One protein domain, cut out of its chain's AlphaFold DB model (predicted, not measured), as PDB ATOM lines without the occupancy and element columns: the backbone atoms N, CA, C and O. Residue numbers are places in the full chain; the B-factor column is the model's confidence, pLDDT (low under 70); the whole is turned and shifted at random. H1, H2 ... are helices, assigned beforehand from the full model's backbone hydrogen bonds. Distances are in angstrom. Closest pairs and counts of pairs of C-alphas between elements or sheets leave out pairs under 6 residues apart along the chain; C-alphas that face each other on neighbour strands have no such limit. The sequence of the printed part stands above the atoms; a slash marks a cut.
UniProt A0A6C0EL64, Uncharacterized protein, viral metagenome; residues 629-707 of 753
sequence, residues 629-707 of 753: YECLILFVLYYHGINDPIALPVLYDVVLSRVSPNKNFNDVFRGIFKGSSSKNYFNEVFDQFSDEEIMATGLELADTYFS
ATOM      1  N   TYR A 629      29.115  42.931  -2.159       84.94
ATOM      2  CA  TYR A 629      29.044  43.965  -3.194       84.94
ATOM      3  C   TYR A 629      30.363  44.723  -3.334       84.94
ATOM      4  O   TYR A 629      30.767  45.055  -4.445       84.94
ATOM      5  N   GLU A 630      31.050  44.962  -2.227       90.62
ATOM      6  CA  GLU A 630      32.372  45.563  -2.190       90.62
ATOM      7  C   GLU A 630      33.407  44.629  -2.834       90.62
ATOM      8  O   GLU A 630      34.159  45.066  -3.708       90.62
ATOM      9  N   CYS A 631      33.366  43.329  -2.516       91.56
ATOM     10  CA  CYS A 631      34.170  42.309  -3.196       91.56
ATOM     11  C   CYS A 631      33.894  42.273  -4.705       91.56
ATOM     12  O   CYS A 631      34.831  42.249  -5.499       91.56
ATOM     13  N   LEU A 632      32.626  42.340  -5.116       94.06
ATOM     14  CA  LEU A 632      32.228  42.371  -6.523       94.06
ATOM     15  C   LEU A 632      32.742  43.626  -7.243       94.06
ATOM     16  O   LEU A 632      33.195  43.531  -8.379       94.06
ATOM     17  N   ILE A 633      32.711  44.801  -6.609       93.69
ATOM     18  CA  ILE A 633      33.248  46.043  -7.190       93.69
ATOM     19  C   ILE A 633      34.762  45.934  -7.383       93.69
ATOM     20  O   ILE A 633      35.258  46.263  -8.463       93.69
ATOM     21  N   LEU A 634      35.485  45.455  -6.364       93.56
ATOM     22  CA  LEU A 634      36.928  45.219  -6.444       93.56
ATOM     23  C   LEU A 634      37.262  44.216  -7.545       93.56
ATOM     24  O   LEU A 634      38.149  44.470  -8.358       93.56
ATOM     25  N   PHE A 635      36.497  43.129  -7.623       95.38
ATOM     26  CA  PHE A 635      36.654  42.109  -8.648       95.38
ATOM     27  C   PHE A 635      36.418  42.669 -10.052       95.38
ATOM     28  O   PHE A 635      37.222  42.431 -10.944       95.38
ATOM     29  N   VAL A 636      35.354  43.450 -10.267       93.88
ATOM     30  CA  VAL A 636      35.054  44.068 -11.570       93.88
ATOM     31  C   VAL A 636      36.161  45.047 -11.975       93.88
ATOM     32  O   VAL A 636      36.585  45.047 -13.130       93.88
ATOM     33  N   LEU A 637      36.664  45.869 -11.045       91.31
ATOM     34  CA  LEU A 637      37.796  46.766 -11.311       91.31
ATOM     35  C   LEU A 637      39.044  45.975 -11.716       91.31
ATOM     36  O   LEU A 637      39.650  46.267 -12.750       91.31
ATOM     37  N   TYR A 638      39.379  44.947 -10.939       92.69
ATOM     38  CA  TYR A 638      40.529  44.085 -11.178       92.69
ATOM     39  C   TYR A 638      40.429  43.323 -12.505       92.69
ATOM     40  O   TYR A 638      41.349  43.382 -13.322       92.69
ATOM     41  N   TYR A 639      39.285  42.689 -12.774       93.31
ATOM     42  CA  TYR A 639      39.007  41.944 -14.004       93.31
ATOM     43  C   TYR A 639      39.130  42.823 -15.258       93.31
ATOM     44  O   TYR A 639      39.608  42.376 -16.298       93.31
ATOM     45  N   HIS A 640      38.769  44.104 -15.157       86.56
ATOM     46  CA  HIS A 640      38.930  45.074 -16.241       86.56
ATOM     47  C   HIS A 640      40.289  45.794 -16.243       86.56
ATOM     48  O   HIS A 640      40.430  46.850 -16.864       86.56
ATOM     49  N   GLY A 641      41.302  45.194 -15.615       84.56
ATOM     50  CA  GLY A 641      42.705  45.580 -15.745       84.56
ATOM     51  C   GLY A 641      43.182  46.630 -14.746       84.56
ATOM     52  O   GLY A 641      44.280  47.155 -14.911       84.56
ATOM     53  N   ILE A 642      42.395  46.952 -13.713       86.62
ATOM     54  CA  ILE A 642      42.840  47.818 -12.615       86.62
ATOM     55  C   ILE A 642      43.502  46.948 -11.545       86.62
ATOM     56  O   ILE A 642      42.883  46.553 -10.564       86.62
ATOM     57  N   ASN A 643      44.774  46.631 -11.756       84.75
ATOM     58  CA  ASN A 643      45.596  45.832 -10.842       84.75
ATOM     59  C   ASN A 643      46.699  46.649 -10.144       84.75
ATOM     60  O   ASN A 643      47.486  46.095  -9.379       84.75
ATOM     61  N   ASP A 644      46.771  47.957 -10.405       80.94
ATOM     62  CA  ASP A 644      47.728  48.843  -9.746       80.94
ATOM     63  C   ASP A 644      47.321  49.077  -8.272       80.94
ATOM     64  O   ASP A 644      46.172  49.455  -8.011       80.94
ATOM     65  N   PRO A 645      48.247  48.883  -7.309       65.69
ATOM     66  CA  PRO A 645      47.967  48.950  -5.871       65.69
ATOM     67  C   PRO A 645      47.492  50.321  -5.384       65.69
ATOM     68  O   PRO A 645      46.913  50.413  -4.307       65.69
ATOM     69  N   ILE A 646      47.742  51.388  -6.147       62.84
ATOM     70  CA  ILE A 646      47.314  52.753  -5.828       62.84
ATOM     71  C   ILE A 646      46.012  53.072  -6.570       62.84
ATOM     72  O   ILE A 646      45.098  53.672  -6.004       62.84
ATOM     73  N   ALA A 647      45.894  52.663  -7.836       63.44
ATOM     74  CA  ALA A 647      44.715  52.954  -8.645       63.44
ATOM     75  C   ALA A 647      43.475  52.175  -8.194       63.44
ATOM     76  O   ALA A 647      42.372  52.714  -8.279       63.44
ATOM     77  N   LEU A 648      43.638  50.935  -7.724       75.50
ATOM     78  CA  LEU A 648      42.519  50.092  -7.304       75.50
ATOM     79  C   LEU A 648      41.772  50.696  -6.093       75.50
ATOM     80  O   LEU A 648      40.555  50.858  -6.210       75.50
ATOM     81  N   PRO A 649      42.445  51.156  -5.013       72.25
ATOM     82  CA  PRO A 649      41.793  51.902  -3.934       72.25
ATOM     83  C   PRO A 649      41.120  53.196  -4.354       72.25
ATOM     84  O   PRO A 649      39.952  53.424  -4.042       72.25
ATOM     85  N   VAL A 650      41.815  54.014  -5.141       69.25
ATOM     86  CA  VAL A 650      41.267  55.293  -5.597       69.25
ATOM     87  C   VAL A 650      40.026  55.082  -6.465       69.25
ATOM     88  O   VAL A 650      39.039  55.800  -6.325       69.25
ATOM     89  N   LEU A 651      40.040  54.100  -7.371       71.44
ATOM     90  CA  LEU A 651      38.903  53.835  -8.248       71.44
ATOM     91  C   LEU A 651      37.741  53.167  -7.517       71.44
ATOM     92  O   LEU A 651      36.597  53.475  -7.842       71.44
ATOM     93  N   TYR A 652      38.010  52.330  -6.518       87.25
ATOM     94  CA  TYR A 652      36.983  51.815  -5.618       87.25
ATOM     95  C   TYR A 652      36.234  52.961  -4.910       87.25
ATOM     96  O   TYR A 652      35.008  53.048  -5.013       87.25
ATOM     97  N   ASP A 653      36.958  53.921  -4.326       73.94
ATOM     98  CA  ASP A 653      36.362  55.099  -3.676       73.94
ATOM     99  C   ASP A 653      35.600  55.995  -4.671       73.94
ATOM    100  O   ASP A 653      34.525  56.534  -4.376       73.94
ATOM    101  N   VAL A 654      36.114  56.136  -5.898       69.00
ATOM    102  CA  VAL A 654      35.430  56.857  -6.983       69.00
ATOM    103  C   VAL A 654      34.137  56.153  -7.401       69.00
ATOM    104  O   VAL A 654      33.150  56.832  -7.690       69.00
ATOM    105  N   VAL A 655      34.113  54.816  -7.439       79.88
ATOM    106  CA  VAL A 655      32.890  54.056  -7.726       79.88
ATOM    107  C   VAL A 655      31.856  54.323  -6.639       79.88
ATOM    108  O   VAL A 655      30.747  54.748  -6.962       79.88
ATOM    109  N   LEU A 656      32.224  54.156  -5.367       79.94
ATOM    110  CA  LEU A 656      31.306  54.343  -4.241       79.94
ATOM    111  C   LEU A 656      30.759  55.774  -4.154       79.94
ATOM    112  O   LEU A 656      29.561  55.966  -3.962       79.94
ATOM    113  N   SER A 657      31.605  56.785  -4.365       67.56
ATOM    114  CA  SER A 657      31.213  58.201  -4.281       67.56
ATOM    115  C   SER A 657      30.341  58.695  -5.443       67.56
ATOM    116  O   SER A 657      29.673  59.724  -5.317       67.56
ATOM    117  N   ARG A 658      30.333  57.998  -6.587       73.50
ATOM    118  CA  ARG A 658      29.585  58.410  -7.793       73.50
ATOM    119  C   ARG A 658      28.267  57.674  -7.998       73.50
ATOM    120  O   ARG A 658      27.496  58.059  -8.885       73.50
ATOM    121  N   VAL A 659      27.996  56.646  -7.201       73.94
ATOM    122  CA  VAL A 659      26.690  55.987  -7.187       73.94
ATOM    123  C   VAL A 659      25.664  56.933  -6.579       73.94
ATOM    124  O   VAL A 659      25.891  57.588  -5.567       73.94
ATOM    125  N   SER A 660      24.514  57.045  -7.234       76.50
ATOM    126  CA  SER A 660      23.418  57.903  -6.786       76.50
ATOM    127  C   SER A 660      22.082  57.285  -7.199       76.50
ATOM    128  O   SER A 660      22.071  56.393  -8.050       76.50
ATOM    129  N   PRO A 661      20.933  57.779  -6.701       70.25
ATOM    130  CA  PRO A 661      19.623  57.268  -7.115       70.25
ATOM    131  C   PRO A 661      19.393  57.278  -8.637       70.25
ATOM    132  O   PRO A 661      18.597  56.494  -9.142       70.25
ATOM    133  N   ASN A 662      20.114  58.140  -9.368       75.62
ATOM    134  CA  ASN A 662      19.997  58.307 -10.818       75.62
ATOM    135  C   ASN A 662      21.175  57.707 -11.611       75.62
ATOM    136  O   ASN A 662      21.198  57.829 -12.835       75.62
ATOM    137  N   LYS A 663      22.170  57.107 -10.944       77.00
ATOM    138  CA  LYS A 663      23.331  56.459 -11.576       77.00
ATOM    139  C   LYS A 663      23.658  55.169 -10.833       77.00
ATOM    140  O   LYS A 663      24.175  55.217  -9.718       77.00
ATOM    141  N   ASN A 664      23.359  54.030 -11.456       84.62
ATOM    142  CA  ASN A 664      23.728  52.726 -10.905       84.62
ATOM    143  C   ASN A 664      25.234  52.462 -11.097       84.62
ATOM    144  O   ASN A 664      25.910  53.171 -11.845       84.62
ATOM    145  N   PHE A 665      25.757  51.419 -10.449       83.06
ATOM    146  CA  PHE A 665      27.168  51.048 -10.558       83.06
ATOM    147  C   PHE A 665      27.625  50.890 -12.012       83.06
ATOM    148  O   PHE A 665      28.662  51.423 -12.389       83.06
ATOM    149  N   ASN A 666      26.840  50.227 -12.859       85.12
ATOM    150  CA  ASN A 666      27.216  49.993 -14.249       85.12
ATOM    151  C   ASN A 666      27.362  51.306 -15.049       85.12
ATOM    152  O   ASN A 666      28.255  51.421 -15.884       85.12
ATOM    153  N   ASP A 667      26.551  52.327 -14.757       81.00
ATOM    154  CA  ASP A 667      26.692  53.664 -15.351       81.00
ATOM    155  C   ASP A 667      27.965  54.380 -14.877       81.00
ATOM    156  O   ASP A 667      28.624  55.069 -15.660       81.00
ATOM    157  N   VAL A 668      28.352  54.181 -13.614       83.69
ATOM    158  CA  VAL A 668      29.616  54.692 -13.066       83.69
ATOM    159  C   VAL A 668      30.810  53.999 -13.727       83.69
ATOM    160  O   VAL A 668      31.720  54.675 -14.206       83.69
ATOM    161  N   PHE A 669      30.767  52.672 -13.852       83.94
ATOM    162  CA  PHE A 669      31.793  51.870 -14.518       83.94
ATOM    163  C   PHE A 669      31.945  52.213 -16.006       83.94
ATOM    164  O   PHE A 669      33.069  52.340 -16.490       83.94
ATOM    165  N   ARG A 670      30.846  52.482 -16.725       84.38
ATOM    166  CA  ARG A 670      30.900  53.033 -18.094       84.38
ATOM    167  C   ARG A 670      31.629  54.369 -18.145       84.38
ATOM    168  O   ARG A 670      32.401  54.599 -19.072       84.38
ATOM    169  N   GLY A 671      31.404  55.232 -17.155       77.75
ATOM    170  CA  GLY A 671      32.113  56.502 -17.025       77.75
ATOM    171  C   GLY A 671      33.614  56.327 -16.775       77.75
ATOM    172  O   GLY A 671      34.411  57.068 -17.346       77.75
ATOM    173  N   ILE A 672      33.998  55.336 -15.964       76.81
ATOM    174  CA  ILE A 672      35.400  55.030 -15.633       76.81
ATOM    175  C   ILE A 672      36.132  54.441 -16.844       76.81
ATOM    176  O   ILE A 672      37.183  54.937 -17.239       76.81
ATOM    177  N   PHE A 673      35.550  53.422 -17.472       79.75
ATOM    178  CA  PHE A 673      36.182  52.667 -18.554       79.75
ATOM    179  C   PHE A 673      35.876  53.207 -19.959       79.75
ATOM    180  O   PHE A 673      36.310  52.617 -20.946       79.75
ATOM    181  N   LYS A 674      35.113  54.304 -20.071       74.44
ATOM    182  CA  LYS A 674      34.652  54.898 -21.343       74.44
ATOM    183  C   LYS A 674      34.004  53.876 -22.292       74.44
ATOM    184  O   LYS A 674      34.158  53.960 -23.510       74.44
ATOM    185  N   GLY A 675      33.294  52.897 -21.733       62.97
ATOM    186  CA  GLY A 675      32.607  51.862 -22.504       62.97
ATOM    187  C   GLY A 675      31.392  52.389 -23.260       62.97
ATOM    188  O   GLY A 675      30.858  53.457 -22.955       62.97
ATOM    189  N   SER A 676      30.909  51.612 -24.234       58.94
ATOM    190  CA  SER A 676      29.644  51.914 -24.906       58.94
ATOM    191  C   SER A 676      28.482  51.926 -23.903       58.94
ATOM    192  O   SER A 676      28.472  51.189 -22.913       58.94
ATOM    193  N   SER A 677      27.435  52.702 -24.201       67.12
ATOM    194  CA  SER A 677      26.185  52.725 -23.421       67.12
ATOM    195  C   SER A 677      25.453  51.375 -23.385       67.12
ATOM    196  O   SER A 677      24.491  51.216 -22.637       67.12
ATOM    197  N   SER A 678      25.903  50.389 -24.166       66.88
ATOM    198  CA  SER A 678      25.394  49.019 -24.168       66.88
ATOM    199  C   SER A 678      26.189  48.056 -23.281       66.88
ATOM    200  O   SER A 678      25.665  46.992 -22.961       66.88
ATOM    201  N   LYS A 679      27.412  48.397 -22.847       75.50
ATOM    202  CA  LYS A 679      28.272  47.475 -22.086       75.50
ATOM    203  C   LYS A 679      27.753  47.278 -20.657       75.50
ATOM    204  O   LYS A 679      27.344  48.250 -20.013       75.50
ATOM    205  N   ASN A 680      27.716  46.038 -20.172       87.00
ATOM    206  CA  ASN A 680      27.347  45.719 -18.792       87.00
ATOM    207  C   ASN A 680      28.485  44.954 -18.115       87.00
ATOM    208  O   ASN A 680      28.621  43.749 -18.299       87.00
ATOM    209  N   TYR A 681      29.281  45.688 -17.341       86.56
ATOM    210  CA  TYR A 681      30.507  45.208 -16.706       86.56
ATOM    211  C   TYR A 681      30.232  44.109 -15.671       86.56
ATOM    212  O   TYR A 681      31.017  43.182 -15.523       86.56
ATOM    213  N   PHE A 682      29.075  44.158 -15.007       89.12
ATOM    214  CA  PHE A 682      28.693  43.137 -14.035       89.12
ATOM    215  C   PHE A 682      28.210  41.856 -14.704       89.12
ATOM    216  O   PHE A 682      28.549  40.777 -14.240       89.12
ATOM    217  N   ASN A 683      27.456  41.952 -15.805       88.00
ATOM    218  CA  ASN A 683      27.039  40.751 -16.532       88.00
ATOM    219  C   ASN A 683      28.247  40.010 -17.114       88.00
ATOM    220  O   ASN A 683      28.281  38.795 -17.033       88.00
ATOM    221  N   GLU A 684      29.257  40.723 -17.627       86.94
ATOM    222  CA  GLU A 684      30.489  40.088 -18.123       86.94
ATOM    223  C   GLU A 684      31.210  39.283 -17.037       86.94
ATOM    224  O   GLU A 684      31.729  38.207 -17.330       86.94
ATOM    225  N   VAL A 685      31.200  39.781 -15.796       91.44
ATOM    226  CA  VAL A 685      31.749  39.080 -14.633       91.44
ATOM    227  C   VAL A 685      30.844  37.919 -14.204       91.44
ATOM    228  O   VAL A 685      31.323  36.799 -14.079       91.44
ATOM    229  N   PHE A 686      29.534  38.126 -14.059       91.50
ATOM    230  CA  PHE A 686      28.597  37.066 -13.652       91.50
ATOM    231  C   PHE A 686      28.427  35.941 -14.680       91.50
ATOM    232  O   PHE A 686      28.034  34.834 -14.310       91.50
ATOM    233  N   ASP A 687      28.685  36.220 -15.958       89.50
ATOM    234  CA  ASP A 687      28.652  35.225 -17.031       89.50
ATOM    235  C   ASP A 687      29.920  34.347 -17.038       89.50
ATOM    236  O   ASP A 687      29.903  33.272 -17.637       89.50
ATOM    237  N   GLN A 688      31.006  34.787 -16.387       89.75
ATOM    238  CA  GLN A 688      32.322  34.129 -16.424       89.75
ATOM    239  C   GLN A 688      32.804  33.585 -15.078       89.75
ATOM    240  O   GLN A 688      33.613  32.662 -15.082       89.75
ATOM    241  N   PHE A 689      32.322  34.126 -13.960       93.19
ATOM    242  CA  PHE A 689      32.804  33.787 -12.623       93.19
ATOM    243  C   PHE A 689      31.650  33.422 -11.691       93.19
ATOM    244  O   PHE A 689      30.554  33.989 -11.773       93.19
ATOM    245  N   SER A 690      31.897  32.462 -10.799       92.44
ATOM    246  CA  SER A 690      30.962  32.114  -9.731       92.44
ATOM    247  C   SER A 690      30.951  33.188  -8.639       92.44
ATOM    248  O   SER A 690      31.892  33.970  -8.491       92.44
ATOM    249  N   ASP A 691      29.879  33.229  -7.845       85.00
ATOM    250  CA  ASP A 691      29.779  34.186  -6.742       85.00
ATOM    251  C   ASP A 691      30.870  33.911  -5.683       85.00
ATOM    252  O   ASP A 691      31.393  34.849  -5.082       85.00
ATOM    253  N   GLU A 692      31.277  32.647  -5.508       87.75
ATOM    254  CA  GLU A 692      32.395  32.251  -4.648       87.75
ATOM    255  C   GLU A 692      33.751  32.741  -5.172       87.75
ATOM    256  O   GLU A 692      34.555  33.219  -4.375       87.75
ATOM    257  N   GLU A 693      34.007  32.669  -6.483       88.19
ATOM    258  CA  GLU A 693      35.247  33.180  -7.096       88.19
ATOM    259  C   GLU A 693      35.343  34.702  -6.967       88.19
ATOM    260  O   GLU A 693      36.368  35.237  -6.542       88.19
ATOM    261  N   ILE A 694      34.239  35.396  -7.259       94.19
ATOM    262  CA  ILE A 694      34.128  36.850  -7.108       94.19
ATOM    263  C   ILE A 694      34.428  37.258  -5.664       94.19
ATOM    264  O   ILE A 694      35.177  38.204  -5.419       94.19
ATOM    265  N   MET A 695      33.847  36.543  -4.701       88.69
ATOM    266  CA  MET A 695      34.004  36.855  -3.287       88.69
ATOM    267  C   MET A 695      35.408  36.527  -2.776       88.69
ATOM    268  O   MET A 695      36.002  37.357  -2.095       88.69
ATOM    269  N   ALA A 696      35.963  35.364  -3.129       89.75
ATOM    270  CA  ALA A 696      37.300  34.952  -2.706       89.75
ATOM    271  C   ALA A 696      38.376  35.917  -3.222       89.75
ATOM    272  O   ALA A 696      39.168  36.436  -2.438       89.75
ATOM    273  N   THR A 697      38.361  36.228  -4.519       91.00
ATOM    274  CA  THR A 697      39.315  37.175  -5.105       91.00
ATOM    275  C   THR A 697      39.043  38.603  -4.633       91.00
ATOM    276  O   THR A 697      39.980  39.335  -4.338       91.00
ATOM    277  N   GLY A 698      37.782  39.018  -4.490       93.25
ATOM    278  CA  GLY A 698      37.453  40.332  -3.936       93.25
ATOM    279  C   GLY A 698      37.968  40.525  -2.503       93.25
ATOM    280  O   GLY A 698      38.467  41.601  -2.183       93.25
ATOM    281  N   LEU A 699      37.899  39.487  -1.660       89.44
ATOM    282  CA  LEU A 699      38.480  39.474  -0.311       89.44
ATOM    283  C   LEU A 699      40.008  39.531  -0.342       89.44
ATOM    284  O   LEU A 699      40.602  40.299   0.406       89.44
ATOM    285  N   GLU A 700      40.647  38.765  -1.226       89.94
ATOM    286  CA  GLU A 700      42.102  38.799  -1.396       89.94
ATOM    287  C   GLU A 700      42.590  40.197  -1.804       89.94
ATOM    288  O   GLU A 700      43.545  40.723  -1.229       89.94
ATOM    289  N   LEU A 701      41.898  40.844  -2.748       90.12
ATOM    290  CA  LEU A 701      42.189  42.215  -3.172       90.12
ATOM    291  C   LEU A 701      41.992  43.217  -2.026       90.12
ATOM    292  O   LEU A 701      42.797  44.132  -1.854       90.12
ATOM    293  N   ALA A 702      40.941  43.038  -1.228       86.56
ATOM    294  CA  ALA A 702      40.653  43.866  -0.065       86.56
ATOM    295  C   ALA A 702      41.754  43.750   1.008       86.56
ATOM    296  O   ALA A 702      42.294  44.767   1.448       86.56
ATOM    297  N   ASP A 703      42.142  42.524   1.366       82.44
ATOM    298  CA  ASP A 703      43.230  42.238   2.309       82.44
ATOM    299  C   ASP A 703      44.567  42.810   1.815       82.44
ATOM    300  O   ASP A 703      45.339  43.365   2.598       82.44
ATOM    301  N   THR A 704      44.829  42.700   0.511       82.62
ATOM    302  CA  THR A 704      46.107  43.105  -0.090       82.62
ATOM    303  C   THR A 704      46.250  44.623  -0.193       82.62
ATOM    304  O   THR A 704      47.333  45.152   0.060       82.62
ATOM    305  N   TYR A 705      45.185  45.339  -0.572       80.81
ATOM    306  CA  TYR A 705      45.304  46.743  -0.986       80.81
ATOM    307  C   TYR A 705      44.620  47.751  -0.066       80.81
ATOM    308  O   TYR A 705      44.941  48.935  -0.132       80.81
ATOM    309  N   PHE A 706      43.702  47.322   0.801       74.31
ATOM    310  CA  PHE A 706      42.854  48.258   1.545       74.31
ATOM    311  C   PHE A 706      43.092  48.253   3.050       74.31
ATOM    312  O   PHE A 706      42.515  49.085   3.744       74.31
ATOM    313  N   SER A 707      43.974  47.381   3.561       59.56
ATOM    314  CA  SER A 707      44.271  47.268   4.998       59.56
ATOM    315  C   SER A 707      42.997  47.324   5.847       59.56
ATOM    316  O   SER A 707      42.967  48.000   6.878       59.56
TER     317      SER A 707
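AT A GLANCE: This is residues 629 to 707 of the 753 residues of an uncharacterized protein of viral metagenome (UniProt A0A6C0EL64). Helix H1 sits in the middle, and H2, H3, H4 and H5 follow one another round it as a ring of crossed helices. H5, the longest, crosses H1 most closely, while H3 lies farther from H1, between H2 and H4. The printed part has 79 residues with five named helices, H1 to H5 in order, and no named strand; the class is all helix. It is compact, with a radius of gyration of the C-alphas of 11.9 A, and rounded, spanning 31 by 26 by 22 A.

IN THESE COORDINATES: H1, residues 629 to 639, begins at C-alpha 629 (29.044, 43.965, -3.194) and is 14.8 A long. H2, residues 647 to 658, measures 16.1 A. H3, residues 665 to 673, measures 12.2 A. H4, residues 681 to 686, measures 8.9 A. H5, residues 691 to 705, measures 20.8 A and ends at C-alpha 705 (45.304, 46.743, -0.986).

HOW THE PARTS SIT: H1 is the hub. It touches H2, which meets it with residues 648 to 652 alone, at a steep tilt of 49 degrees, opposite ways; the closest C-alphas, of Leu 634 and Tyr 652, are 6.6 A apart. H1 touches H4, closest at the C-alphas of Val 636 and Val 685, 6.7 A, about perpendicular at 77 degrees. H1 touches H5, closest at the C-alphas of Cys 631 and Gly 698, 3.9 A, about perpendicular at 81 degrees. H1 and H3 are near each other, with 6 pairs of C-alphas within 10 A. H3 touches H2, through residues 655 to 658 of H2 alone, closest at the C-alphas of Val 655 and Val 668, 6.3 A. H3 touches H4, closest at the C-alphas of Asn 666 and Tyr 681, 6.3 A. H2 and H5 are close but not clearly touching; H3 and H5 are apart. In H1, H2, H3, H4 and H5 every O i to N i+4 pair is within hydrogen-bond range.

THE WHOLE: The C-alphas farthest apart, of Ser 678 and Ser 707, are 34.8 A apart. The printed part has no cut. The link from H4 to H5 is tight, the other three are short, and no link is long. Mean pLDDT of the printed part is 82.1; 11 residues are under 70, among them 645 to 647 and 675 to 678.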